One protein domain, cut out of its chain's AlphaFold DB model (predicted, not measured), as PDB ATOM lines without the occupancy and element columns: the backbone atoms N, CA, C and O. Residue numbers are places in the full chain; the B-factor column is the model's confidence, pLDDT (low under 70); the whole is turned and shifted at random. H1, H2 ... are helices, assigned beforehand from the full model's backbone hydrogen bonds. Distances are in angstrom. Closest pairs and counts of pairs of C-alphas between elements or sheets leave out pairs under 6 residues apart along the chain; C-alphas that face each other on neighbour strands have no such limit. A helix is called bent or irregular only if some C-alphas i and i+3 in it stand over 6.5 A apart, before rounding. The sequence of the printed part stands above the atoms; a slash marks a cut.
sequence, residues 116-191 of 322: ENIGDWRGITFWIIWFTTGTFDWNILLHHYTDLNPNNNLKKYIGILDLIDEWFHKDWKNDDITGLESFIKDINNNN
ATOM      1  N   GLU A 116     -15.129 -41.534 -30.215       93.75
ATOM      2  CA  GLU A 116     -15.743 -42.829 -29.918       93.75
ATOM      3  C   GLU A 116     -15.813 -43.697 -31.179       93.75
ATOM      4  O   GLU A 116     -16.053 -43.185 -32.267       93.75
ATOM      5  N   ASN A 117     -15.638 -45.013 -31.051       94.12
ATOM      6  CA  ASN A 117     -16.075 -45.945 -32.091       94.12
ATOM      7  C   ASN A 117     -17.515 -46.369 -31.782       94.12
ATOM      8  O   ASN A 117     -17.745 -47.143 -30.853       94.12
ATOM      9  N   ILE A 118     -18.464 -45.856 -32.564       91.12
ATOM     10  CA  ILE A 118     -19.902 -46.099 -32.374       91.12
ATOM     11  C   ILE A 118     -20.418 -47.346 -33.113       91.12
ATOM     12  O   ILE A 118     -21.617 -47.613 -33.105       91.12
ATOM     13  N   GLY A 119     -19.540 -48.114 -33.767       90.38
ATOM     14  CA  GLY A 119     -19.913 -49.343 -34.474       90.38
ATOM     15  C   GLY A 119     -20.709 -49.121 -35.766       90.38
ATOM     16  O   GLY A 119     -21.455 -50.002 -36.189       90.38
ATOM     17  N   ASP A 120     -20.565 -47.959 -36.407       88.75
ATOM     18  CA  ASP A 120     -21.285 -47.568 -37.630       88.75
ATOM     19  C   ASP A 120     -20.492 -47.813 -38.932       88.75
ATOM     20  O   ASP A 120     -20.863 -47.323 -40.011       88.75
ATOM     21  N   TRP A 121     -19.419 -48.602 -38.815       92.25
ATOM     22  CA  TRP A 121     -18.485 -48.991 -39.872       92.25
ATOM     23  C   TRP A 121     -17.606 -47.858 -40.412       92.25
ATOM     24  O   TRP A 121     -16.996 -48.017 -41.465       92.25
ATOM     25  N   ARG A 122     -17.531 -46.716 -39.719       93.06
ATOM     26  CA  ARG A 122     -16.674 -45.580 -40.101       93.06
ATOM     27  C   ARG A 122     -15.401 -45.466 -39.245       93.06
ATOM     28  O   ARG A 122     -14.666 -44.489 -39.345       93.06
ATOM     29  N   GLY A 123     -15.135 -46.454 -38.393       95.00
ATOM     30  CA  GLY A 123     -14.001 -46.442 -37.470       95.00
ATOM     31  C   GLY A 123     -14.268 -45.570 -36.239       95.00
ATOM     32  O   GLY A 123     -15.282 -45.734 -35.564       95.00
ATOM     33  N   ILE A 124     -13.327 -44.685 -35.901       95.56
ATOM     34  CA  ILE A 124     -13.415 -43.799 -34.730       95.56
ATOM     35  C   ILE A 124     -13.951 -42.436 -35.167       95.56
ATOM     36  O   ILE A 124     -13.409 -41.836 -36.095       95.56
ATOM     37  N   THR A 125     -14.957 -41.930 -34.455       92.69
ATOM     38  CA  THR A 125     -15.710 -40.720 -34.799       92.69
ATOM     39  C   THR A 125     -15.550 -39.577 -33.791       92.69
ATOM     40  O   THR A 125     -15.443 -39.819 -32.592       92.69
ATOM     41  N   PHE A 126     -15.570 -38.324 -34.274       87.12
ATOM     42  CA  PHE A 126     -15.181 -37.097 -33.559       87.12
ATOM     43  C   PHE A 126     -16.229 -35.969 -33.574       87.12
ATOM     44  O   PHE A 126     -16.764 -35.602 -34.618       87.12
ATOM     45  N   TRP A 127     -16.452 -35.322 -32.426       75.56
ATOM     46  CA  TRP A 127     -17.727 -34.656 -32.097       75.56
ATOM     47  C   TRP A 127     -17.810 -33.126 -32.286       75.56
ATOM     48  O   TRP A 127     -18.385 -32.408 -31.458       75.56
ATOM     49  N   ILE A 128     -17.325 -32.596 -33.413       84.69
ATOM     50  CA  ILE A 128     -17.873 -31.310 -33.898       84.69
ATOM     51  C   ILE A 128     -18.882 -31.504 -35.031       84.69
ATOM     52  O   ILE A 128     -19.936 -30.875 -35.001       84.69
ATOM     53  N   ILE A 129     -18.597 -32.407 -35.977       81.50
ATOM     54  CA  ILE A 129     -19.476 -32.795 -37.098       81.50
ATOM     55  C   ILE A 129     -19.293 -34.274 -37.507       81.50
ATOM     56  O   ILE A 129     -19.493 -34.611 -38.665       81.50
ATOM     57  N   TRP A 130     -18.890 -35.147 -36.577       86.56
ATOM     58  CA  TRP A 130     -18.658 -36.581 -36.821       86.56
ATOM     59  C   TRP A 130     -17.565 -36.891 -37.865       86.56
ATOM     60  O   TRP A 130     -17.765 -37.754 -38.713       86.56
ATOM     61  N   PHE A 131     -16.390 -36.241 -37.791       90.00
ATOM     62  CA  PHE A 131     -15.227 -36.681 -38.595       90.00
ATOM     63  C   PHE A 131     -14.871 -38.121 -38.250       90.00
ATOM     64  O   PHE A 131     -14.917 -38.464 -37.066       90.00
ATOM     65  N   THR A 132     -14.458 -38.936 -39.224       92.44
ATOM     66  CA  THR A 132     -14.159 -40.349 -38.951       92.44
ATOM     67  C   THR A 132     -12.831 -40.805 -39.539       92.44
ATOM     68  O   THR A 132     -12.404 -40.348 -40.599       92.44
ATOM     69  N   THR A 133     -12.166 -41.741 -38.859       95.06
ATOM     70  CA  THR A 133     -10.927 -42.360 -39.365       95.06
ATOM     71  C   THR A 133     -11.153 -43.182 -40.630       95.06
ATOM     72  O   THR A 133     -10.208 -43.428 -41.365       95.06
ATOM     73  N   GLY A 134     -12.392 -43.604 -40.879       92.94
ATOM     74  CA  GLY A 134     -12.783 -44.449 -41.995       92.94
ATOM     75  C   GLY A 134     -13.329 -43.721 -43.210       92.94
ATOM     76  O   GLY A 134     -13.782 -44.393 -44.129       92.94
ATOM     77  N   THR A 135     -13.359 -42.385 -43.212       89.69
ATOM     78  CA  THR A 135     -13.946 -41.578 -44.299       89.69
ATOM     79  C   THR A 135     -13.034 -40.450 -44.774       89.69
ATOM     80  O   THR A 135     -13.525 -39.453 -45.305       89.69
ATOM     81  N   PHE A 136     -11.712 -40.604 -44.625       89.94
ATOM     82  CA  PHE A 136     -10.651 -39.688 -45.088       89.94
ATOM     83  C   PHE A 136     -10.575 -38.322 -44.382       89.94
ATOM     84  O   PHE A 136      -9.495 -37.761 -44.194       89.94
ATOM     85  N   ASP A 137     -11.710 -37.745 -43.990       86.56
ATOM     86  CA  ASP A 137     -11.808 -36.386 -43.461       86.56
ATOM     87  C   ASP A 137     -11.062 -36.189 -42.136       86.56
ATOM     88  O   ASP A 137     -10.462 -35.130 -41.919       86.56
ATOM     89  N   TRP A 138     -10.992 -37.221 -41.295       88.50
ATOM     90  CA  TRP A 138     -10.109 -37.192 -40.135       88.50
ATOM     91  C   TRP A 138      -8.622 -37.135 -40.516       88.50
ATOM     92  O   TRP A 138      -7.860 -36.380 -39.905       88.50
ATOM     93  N   ASN A 139      -8.180 -37.914 -41.506       92.06
ATOM     94  CA  ASN A 139      -6.768 -37.931 -41.882       92.06
ATOM     95  C   ASN A 139      -6.338 -36.552 -42.417       92.06
ATOM     96  O   ASN A 139      -5.342 -35.984 -41.968       92.06
ATOM     97  N   ILE A 140      -7.177 -35.934 -43.259       92.25
ATOM     98  CA  ILE A 140      -7.001 -34.545 -43.724       92.25
ATOM     99  C   ILE A 140      -6.850 -33.578 -42.538       92.25
ATOM    100  O   ILE A 140      -5.972 -32.710 -42.538       92.25
ATOM    101  N   LEU A 141      -7.687 -33.732 -41.511       93.62
ATOM    102  CA  LEU A 141      -7.644 -32.913 -40.304       93.62
ATOM    103  C   LEU A 141      -6.337 -33.083 -39.536       93.62
ATOM    104  O   LEU A 141      -5.747 -32.082 -39.124       93.62
ATOM    105  N   LEU A 142      -5.860 -34.315 -39.357       95.62
ATOM    106  CA  LEU A 142      -4.622 -34.578 -38.631       95.62
ATOM    107  C   LEU A 142      -3.387 -34.037 -39.367       95.62
ATOM    108  O   LEU A 142      -2.491 -33.481 -38.720       95.62
ATOM    109  N   HIS A 143      -3.354 -34.146 -40.698       95.88
ATOM    110  CA  HIS A 143      -2.323 -33.510 -41.524       95.88
ATOM    111  C   HIS A 143      -2.346 -31.988 -41.347       95.88
ATOM    112  O   HIS A 143      -1.332 -31.403 -40.968       95.88
ATOM    113  N   HIS A 144      -3.517 -31.353 -41.469       96.19
ATOM    114  CA  HIS A 144      -3.659 -29.903 -41.264       96.19
ATOM    115  C   HIS A 144      -3.293 -29.459 -39.839       96.19
ATOM    116  O   HIS A 144      -2.623 -28.447 -39.634       96.19
ATOM    117  N   TYR A 145      -3.676 -30.230 -38.819       97.38
ATOM    118  CA  TYR A 145      -3.263 -29.967 -37.440       97.38
ATOM    119  C   TYR A 145      -1.742 -30.074 -37.277       97.38
ATOM    120  O   TYR A 145      -1.142 -29.273 -36.559       97.38
ATOM    121  N   THR A 146      -1.101 -31.013 -37.972       98.19
ATOM    122  CA  THR A 146       0.356 -31.175 -37.952       98.19
ATOM    123  C   THR A 146       1.079 -30.053 -38.685       98.19
ATOM    124  O   THR A 146       2.123 -29.613 -38.207       98.19
ATOM    125  N   ASP A 147       0.493 -29.493 -39.742       97.62
ATOM    126  CA  ASP A 147       0.998 -28.272 -40.376       97.62
ATOM    127  C   ASP A 147       0.921 -27.061 -39.431       97.62
ATOM    128  O   ASP A 147       1.851 -26.252 -39.363       97.62
ATOM    129  N   LEU A 148      -0.168 -26.940 -38.661       96.44
ATOM    130  CA  LEU A 148      -0.325 -25.880 -37.659       96.44
ATOM    131  C   LEU A 148       0.588 -26.080 -36.438       96.44
ATOM    132  O   LEU A 148       1.095 -25.102 -35.886       96.44
ATOM    133  N   ASN A 149       0.792 -27.326 -36.007       98.00
ATOM    134  CA  ASN A 149       1.649 -27.697 -34.886       98.00
ATOM    135  C   ASN A 149       2.492 -28.950 -35.209       98.00
ATOM    136  O   ASN A 149       2.099 -30.065 -34.852       98.00
ATOM    137  N   PRO A 150       3.705 -28.794 -35.772       97.75
ATOM    138  CA  PRO A 150       4.571 -29.927 -36.137       97.75
ATOM    139  C   PRO A 150       5.036 -30.806 -34.959       97.75
ATOM    140  O   PRO A 150       5.568 -31.908 -35.146       97.75
ATOM    141  N   ASN A 151       4.858 -30.324 -33.725       96.94
ATOM    142  CA  ASN A 151       5.253 -31.004 -32.494       96.94
ATOM    143  C   ASN A 151       4.078 -31.663 -31.762       96.94
ATOM    144  O   ASN A 151       4.265 -32.144 -30.647       96.94
ATOM    145  N   ASN A 152       2.886 -31.701 -32.362       97.62
ATOM    146  CA  ASN A 152       1.724 -32.303 -31.725       97.62
ATOM    147  C   ASN A 152       1.905 -33.815 -31.471       97.62
ATOM    148  O   ASN A 152       2.602 -34.516 -32.207       97.62
ATOM    149  N   ASN A 153       1.242 -34.325 -30.431       95.62
ATOM    150  CA  ASN A 153       1.350 -35.728 -30.019       95.62
ATOM    151  C   ASN A 153       0.567 -36.696 -30.919       95.62
ATOM    152  O   ASN A 153       0.822 -37.900 -30.872       95.62
ATOM    153  N   LEU A 154      -0.369 -36.191 -31.727       96.94
ATOM    154  CA  LEU A 154      -1.209 -37.002 -32.608       96.94
ATOM    155  C   LEU A 154      -0.517 -37.343 -33.933       96.94
ATOM    156  O   LEU A 154      -0.894 -38.318 -34.569       96.94
ATOM    157  N   LYS A 155       0.540 -36.619 -34.325       97.44
ATOM    158  CA  LYS A 155       1.276 -36.850 -35.582       97.44
ATOM    159  C   LYS A 155       1.783 -38.283 -35.751       97.44
ATOM    160  O   LYS A 155       1.982 -38.744 -36.866       97.44
ATOM    161  N   LYS A 156       1.985 -39.005 -34.641       97.31
ATOM    162  CA  LYS A 156       2.376 -40.423 -34.641       97.31
ATOM    163  C   LYS A 156       1.336 -41.340 -35.301       97.31
ATOM    164  O   LYS A 156       1.692 -42.444 -35.690       97.31
ATOM    165  N   TYR A 157       0.089 -40.883 -35.430       97.50
ATOM    166  CA  TYR A 157      -1.002 -41.619 -36.065       97.50
ATOM    167  C   TYR A 157      -1.112 -41.381 -37.575       97.50
ATOM    168  O   TYR A 157      -1.821 -42.130 -38.232       97.50
ATOM    169  N   ILE A 158      -0.402 -40.395 -38.141       97.06
ATOM    170  CA  ILE A 158      -0.475 -40.088 -39.581       97.06
ATOM    171  C   ILE A 158      -0.172 -41.330 -40.422       97.06
ATOM    172  O   ILE A 158      -0.967 -41.698 -41.271       97.06
ATOM    173  N   GLY A 159       0.923 -42.036 -40.126       97.25
ATOM    174  CA  GLY A 159       1.332 -43.179 -40.945       97.25
ATOM    175  C   GLY A 159       0.315 -44.325 -40.976       97.25
ATOM    176  O   GLY A 159       0.192 -44.984 -42.000       97.25
ATOM    177  N   ILE A 160      -0.420 -44.570 -39.884       97.25
ATOM    178  CA  ILE A 160      -1.455 -45.615 -39.872       97.25
ATOM    179  C   ILE A 160      -2.760 -45.134 -40.518       97.25
ATOM    180  O   ILE A 160      -3.426 -45.918 -41.180       97.25
ATOM    181  N   LEU A 161      -3.097 -43.849 -40.392       95.81
ATOM    182  CA  LEU A 161      -4.273 -43.271 -41.047       95.81
ATOM    183  C   LEU A 161      -4.092 -43.166 -42.566       95.81
ATOM    184  O   LEU A 161      -5.020 -43.485 -43.300       95.81
ATOM    185  N   ASP A 162      -2.886 -42.833 -43.037       96.25
ATOM    186  CA  ASP A 162      -2.537 -42.888 -44.461       96.25
ATOM    187  C   ASP A 162      -2.722 -44.312 -45.018       96.25
ATOM    188  O   ASP A 162      -3.279 -44.488 -46.098       96.25
ATOM    189  N   LEU A 163      -2.331 -45.346 -44.260       96.31
ATOM    190  CA  LEU A 163      -2.547 -46.742 -44.655       96.31
ATOM    191  C   LEU A 163      -4.033 -47.129 -44.684       96.31
ATOM    192  O   LEU A 163      -4.461 -47.807 -45.614       96.31
ATOM    193  N   ILE A 164      -4.825 -46.698 -43.696       95.44
ATOM    194  CA  ILE A 164      -6.277 -46.946 -43.658       95.44
ATOM    195  C   ILE A 164      -6.973 -46.315 -44.874       95.44
ATOM    196  O   ILE A 164      -7.852 -46.941 -45.477       95.44
ATOM    197  N   ASP A 165      -6.562 -45.109 -45.266       93.25
ATOM    198  CA  ASP A 165      -7.065 -44.421 -46.458       93.25
ATOM    199  C   ASP A 165      -6.684 -45.155 -47.761       93.25
ATOM    200  O   ASP A 165      -7.464 -45.159 -48.714       93.25
ATOM    201  N   GLU A 166      -5.519 -45.808 -47.816       94.75
ATOM    202  CA  GLU A 166      -5.080 -46.614 -48.968       94.75
ATOM    203  C   GLU A 166      -5.792 -47.974 -49.084       94.75
ATOM    204  O   GLU A 166      -5.840 -48.566 -50.170       94.75
ATOM    205  N   TRP A 167      -6.321 -48.504 -47.981       94.38
ATOM    206  CA  TRP A 167      -7.009 -49.793 -47.962       94.38
ATOM    207  C   TRP A 167      -8.378 -49.745 -48.647       94.38
ATOM    208  O   TRP A 167      -8.837 -48.726 -49.150       94.38
ATOM    209  N   PHE A 168      -9.035 -50.899 -48.755       93.75
ATOM    210  CA  PHE A 168     -10.331 -50.973 -49.421       93.75
ATOM    211  C   PHE A 168     -11.429 -50.315 -48.575       93.75
ATOM    212  O   PHE A 168     -11.694 -50.746 -47.457       93.75
ATOM    213  N   HIS A 169     -12.124 -49.337 -49.158       91.94
ATOM    214  CA  HIS A 169     -13.305 -48.705 -48.571       91.94
ATOM    215  C   HIS A 169     -14.578 -49.268 -49.201       91.94
ATOM    216  O   HIS A 169     -14.886 -48.992 -50.365       91.94
ATOM    217  N   LYS A 170     -15.349 -50.043 -48.434       90.12
ATOM    218  CA  LYS A 170     -16.665 -50.510 -48.880       90.12
ATOM    219  C   LYS A 170     -17.671 -49.380 -48.690       90.12
ATOM    220  O   LYS A 170     -17.829 -48.884 -47.583       90.12
ATOM    221  N   ASP A 171     -18.353 -48.981 -49.761       85.94
ATOM    222  CA  ASP A 171     -19.334 -47.887 -49.724       85.94
ATOM    223  C   ASP A 171     -18.758 -46.590 -49.115       85.94
ATOM    224  O   ASP A 171     -19.447 -45.874 -48.389       85.94
ATOM    225  N   TRP A 172     -17.487 -46.299 -49.433       86.69
ATOM    226  CA  TRP A 172     -16.713 -45.149 -48.933       86.69
ATOM    227  C   TRP A 172     -16.390 -45.181 -47.435       86.69
ATOM    228  O   TRP A 172     -16.200 -44.125 -46.836       86.69
ATOM    229  N   LYS A 173     -16.359 -46.374 -46.830       90.69
ATOM    230  CA  LYS A 173     -16.061 -46.557 -45.409       90.69
ATOM    231  C   LYS A 173     -15.028 -47.653 -45.164       90.69
ATOM    232  O   LYS A 173     -15.040 -48.684 -45.844       90.69
ATOM    233  N   ASN A 174     -14.217 -47.457 -44.129       93.56
ATOM    234  CA  ASN A 174     -13.297 -48.445 -43.576       93.56
ATOM    235  C   ASN A 174     -13.313 -48.375 -42.038       93.56
ATOM    236  O   ASN A 174     -13.075 -47.316 -41.466       93.56
ATOM    237  N   ASP A 175     -13.607 -49.478 -41.355       94.94
ATOM    238  CA  ASP A 175     -13.702 -49.531 -39.894       94.94
ATOM    239  C   ASP A 175     -12.446 -50.071 -39.202       94.94
ATOM    240  O   ASP A 175     -12.467 -50.298 -37.989       94.94
ATOM    241  N   ASP A 176     -11.349 -50.252 -39.942       94.88
ATOM    242  CA  ASP A 176     -10.086 -50.698 -39.371       94.88
ATOM    243  C   ASP A 176      -9.522 -49.649 -38.399       94.88
ATOM    244  O   ASP A 176      -9.373 -48.465 -38.707       94.88
ATOM    245  N   ILE A 177      -9.218 -50.110 -37.188       95.31
ATOM    246  CA  ILE A 177      -8.652 -49.315 -36.093       95.31
ATOM    247  C   ILE A 177      -7.332 -49.904 -35.581       95.31
ATOM    248  O   ILE A 177      -6.850 -49.527 -34.509       95.31
ATOM    249  N   THR A 178      -6.748 -50.853 -36.312       95.19
ATOM    250  CA  THR A 178      -5.474 -51.488 -35.970       95.19
ATOM    251  C   THR A 178      -4.384 -50.421 -35.887       95.19
ATOM    252  O   THR A 178      -4.197 -49.654 -36.825       95.19
ATOM    253  N   GLY A 179      -3.659 -50.342 -34.766       94.50
ATOM    254  CA  GLY A 179      -2.652 -49.299 -34.536       94.50
ATOM    255  C   GLY A 179      -3.203 -47.965 -34.008       94.50
ATOM    256  O   GLY A 179      -2.433 -47.018 -33.813       94.50
ATOM    257  N   LEU A 180      -4.513 -47.873 -33.740       96.19
ATOM    258  CA  LEU A 180      -5.178 -46.718 -33.121       96.19
ATOM    259  C   LEU A 180      -5.600 -46.985 -31.661       96.19
ATOM    260  O   LEU A 180      -6.450 -46.289 -31.115       96.19
ATOM    261  N   GLU A 181      -4.995 -47.946 -30.962       93.94
ATOM    262  CA  GLU A 181      -5.471 -48.412 -29.646       93.94
ATOM    263  C   GLU A 181      -5.449 -47.313 -28.568       93.94
ATOM    264  O   GLU A 181      -6.313 -47.256 -27.697       93.94
ATOM    265  N   SER A 182      -4.457 -46.415 -28.618       96.19
ATOM    266  CA  SER A 182      -4.361 -45.262 -27.700       96.19
ATOM    267  C   SER A 182      -5.012 -43.991 -28.244       96.19
ATOM    268  O   SER A 182      -5.021 -42.968 -27.564       96.19
ATOM    269  N   PHE A 183      -5.548 -44.036 -29.460       94.75
ATOM    270  CA  PHE A 183      -5.948 -42.854 -30.205       94.75
ATOM    271  C   PHE A 183      -7.081 -42.089 -29.517       94.75
ATOM    272  O   PHE A 183      -6.910 -40.915 -29.204       94.75
ATOM    273  N   ILE A 184      -8.175 -42.766 -29.145       96.00
ATOM    274  CA  ILE A 184      -9.293 -42.154 -28.396       96.00
ATOM    275  C   ILE A 184      -8.794 -41.477 -27.112       96.00
ATOM    276  O   ILE A 184      -9.161 -40.345 -26.803       96.00
ATOM    277  N   LYS A 185      -7.905 -42.143 -26.367       96.69
ATOM    278  CA  LYS A 185      -7.334 -41.590 -25.136       96.69
ATOM    279  C   LYS A 185      -6.510 -40.331 -25.410       96.69
ATOM    280  O   LYS A 185      -6.603 -39.370 -24.648       96.69
ATOM    281  N   ASP A 186      -5.689 -40.333 -26.450       96.50
ATOM    282  CA  ASP A 186      -4.833 -39.196 -26.789       96.50
ATOM    283  C   ASP A 186      -5.646 -37.987 -27.258       96.50
ATOM    284  O   ASP A 186      -5.304 -36.854 -26.923       96.50
ATOM    285  N   ILE A 187      -6.762 -38.227 -27.946       94.69
ATOM    286  CA  ILE A 187      -7.734 -37.196 -28.315       94.69
ATOM    287  C   ILE A 187      -8.408 -36.611 -27.089       94.69
ATOM    288  O   ILE A 187      -8.412 -35.392 -26.928       94.69
ATOM    289  N   ASN A 188      -8.934 -37.461 -26.207       94.75
ATOM    290  CA  ASN A 188      -9.653 -37.005 -25.019       94.75
ATOM    291  C   ASN A 188      -8.766 -36.146 -24.102       94.75
ATOM    292  O   ASN A 188      -9.248 -35.237 -23.426       94.75
ATOM    293  N   ASN A 189      -7.452 -36.389 -24.128       95.06
ATOM    294  CA  ASN A 189      -6.454 -35.610 -23.395       95.06
ATOM    295  C   ASN A 189      -5.901 -34.396 -24.170       95.06
ATOM    296  O   ASN A 189      -5.080 -33.653 -23.620       95.06
ATOM    297  N   ASN A 190      -6.307 -34.178 -25.424       94.25
ATOM    298  CA  ASN A 190      -5.812 -33.072 -26.234       94.25
ATOM    299  C   ASN A 190      -6.572 -31.773 -25.929       94.25
ATOM    300  O   ASN A 190      -7.748 -31.629 -26.250       94.25
ATOM    301  N   ASN A 191      -5.861 -30.802 -25.355       92.38
ATOM    302  CA  ASN A 191      -6.370 -29.460 -25.059       92.38
ATOM    303  C   ASN A 191      -5.656 -28.365 -25.873       92.38
ATOM    304  O   ASN A 191      -5.711 -27.188 -25.512       92.38
TER     305      ASN A 191
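What this domain is: This is residues 116 to 191 of the 322 residues of a protein of uncultured bacterium (gcode 4) (UniProt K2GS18). A helical hairpin, H1 and H2, makes one side; short H3 packs on residues 153 to 157 of H2, and long unnamed stretches, 116 to 136 and 167 to 182, complete the body. The printed part has 76 residues, under half in its three named helices, with no named strand: all helix. It is compact, radius of gyration of the C-alphas 11.6 A, spanning 34 by 22 by 22 A.

How they stand to each other: Begin at H2, residues 153 to 166, irregular but only just: C-alphas 156 and 159 are 7.0 A apart. H1, residues 137 to 148, touches it, opposite ways at a steep tilt of 38 degrees; closest are C-alphas 139 and 161, 6.0 A. H3, residues 183 to 188, touches H2; closest are C-alphas 154 and 186, 7.2 A. Every O i to N i+4 pair is within hydrogen-bond range in H1 and H3, 6 of 10 in H2.

Where its parts are: Find C-alpha 153 at (1.350, -35.728, -30.019); H2 runs 22.8 A. H1, 16.6 A, begins at (-11.808, -36.386, -43.461); H3 runs 8.7 A.

The domain as a whole: The printed part has no cut; link H2 to H3 is long. No printed residue is under 70 in pLDDT.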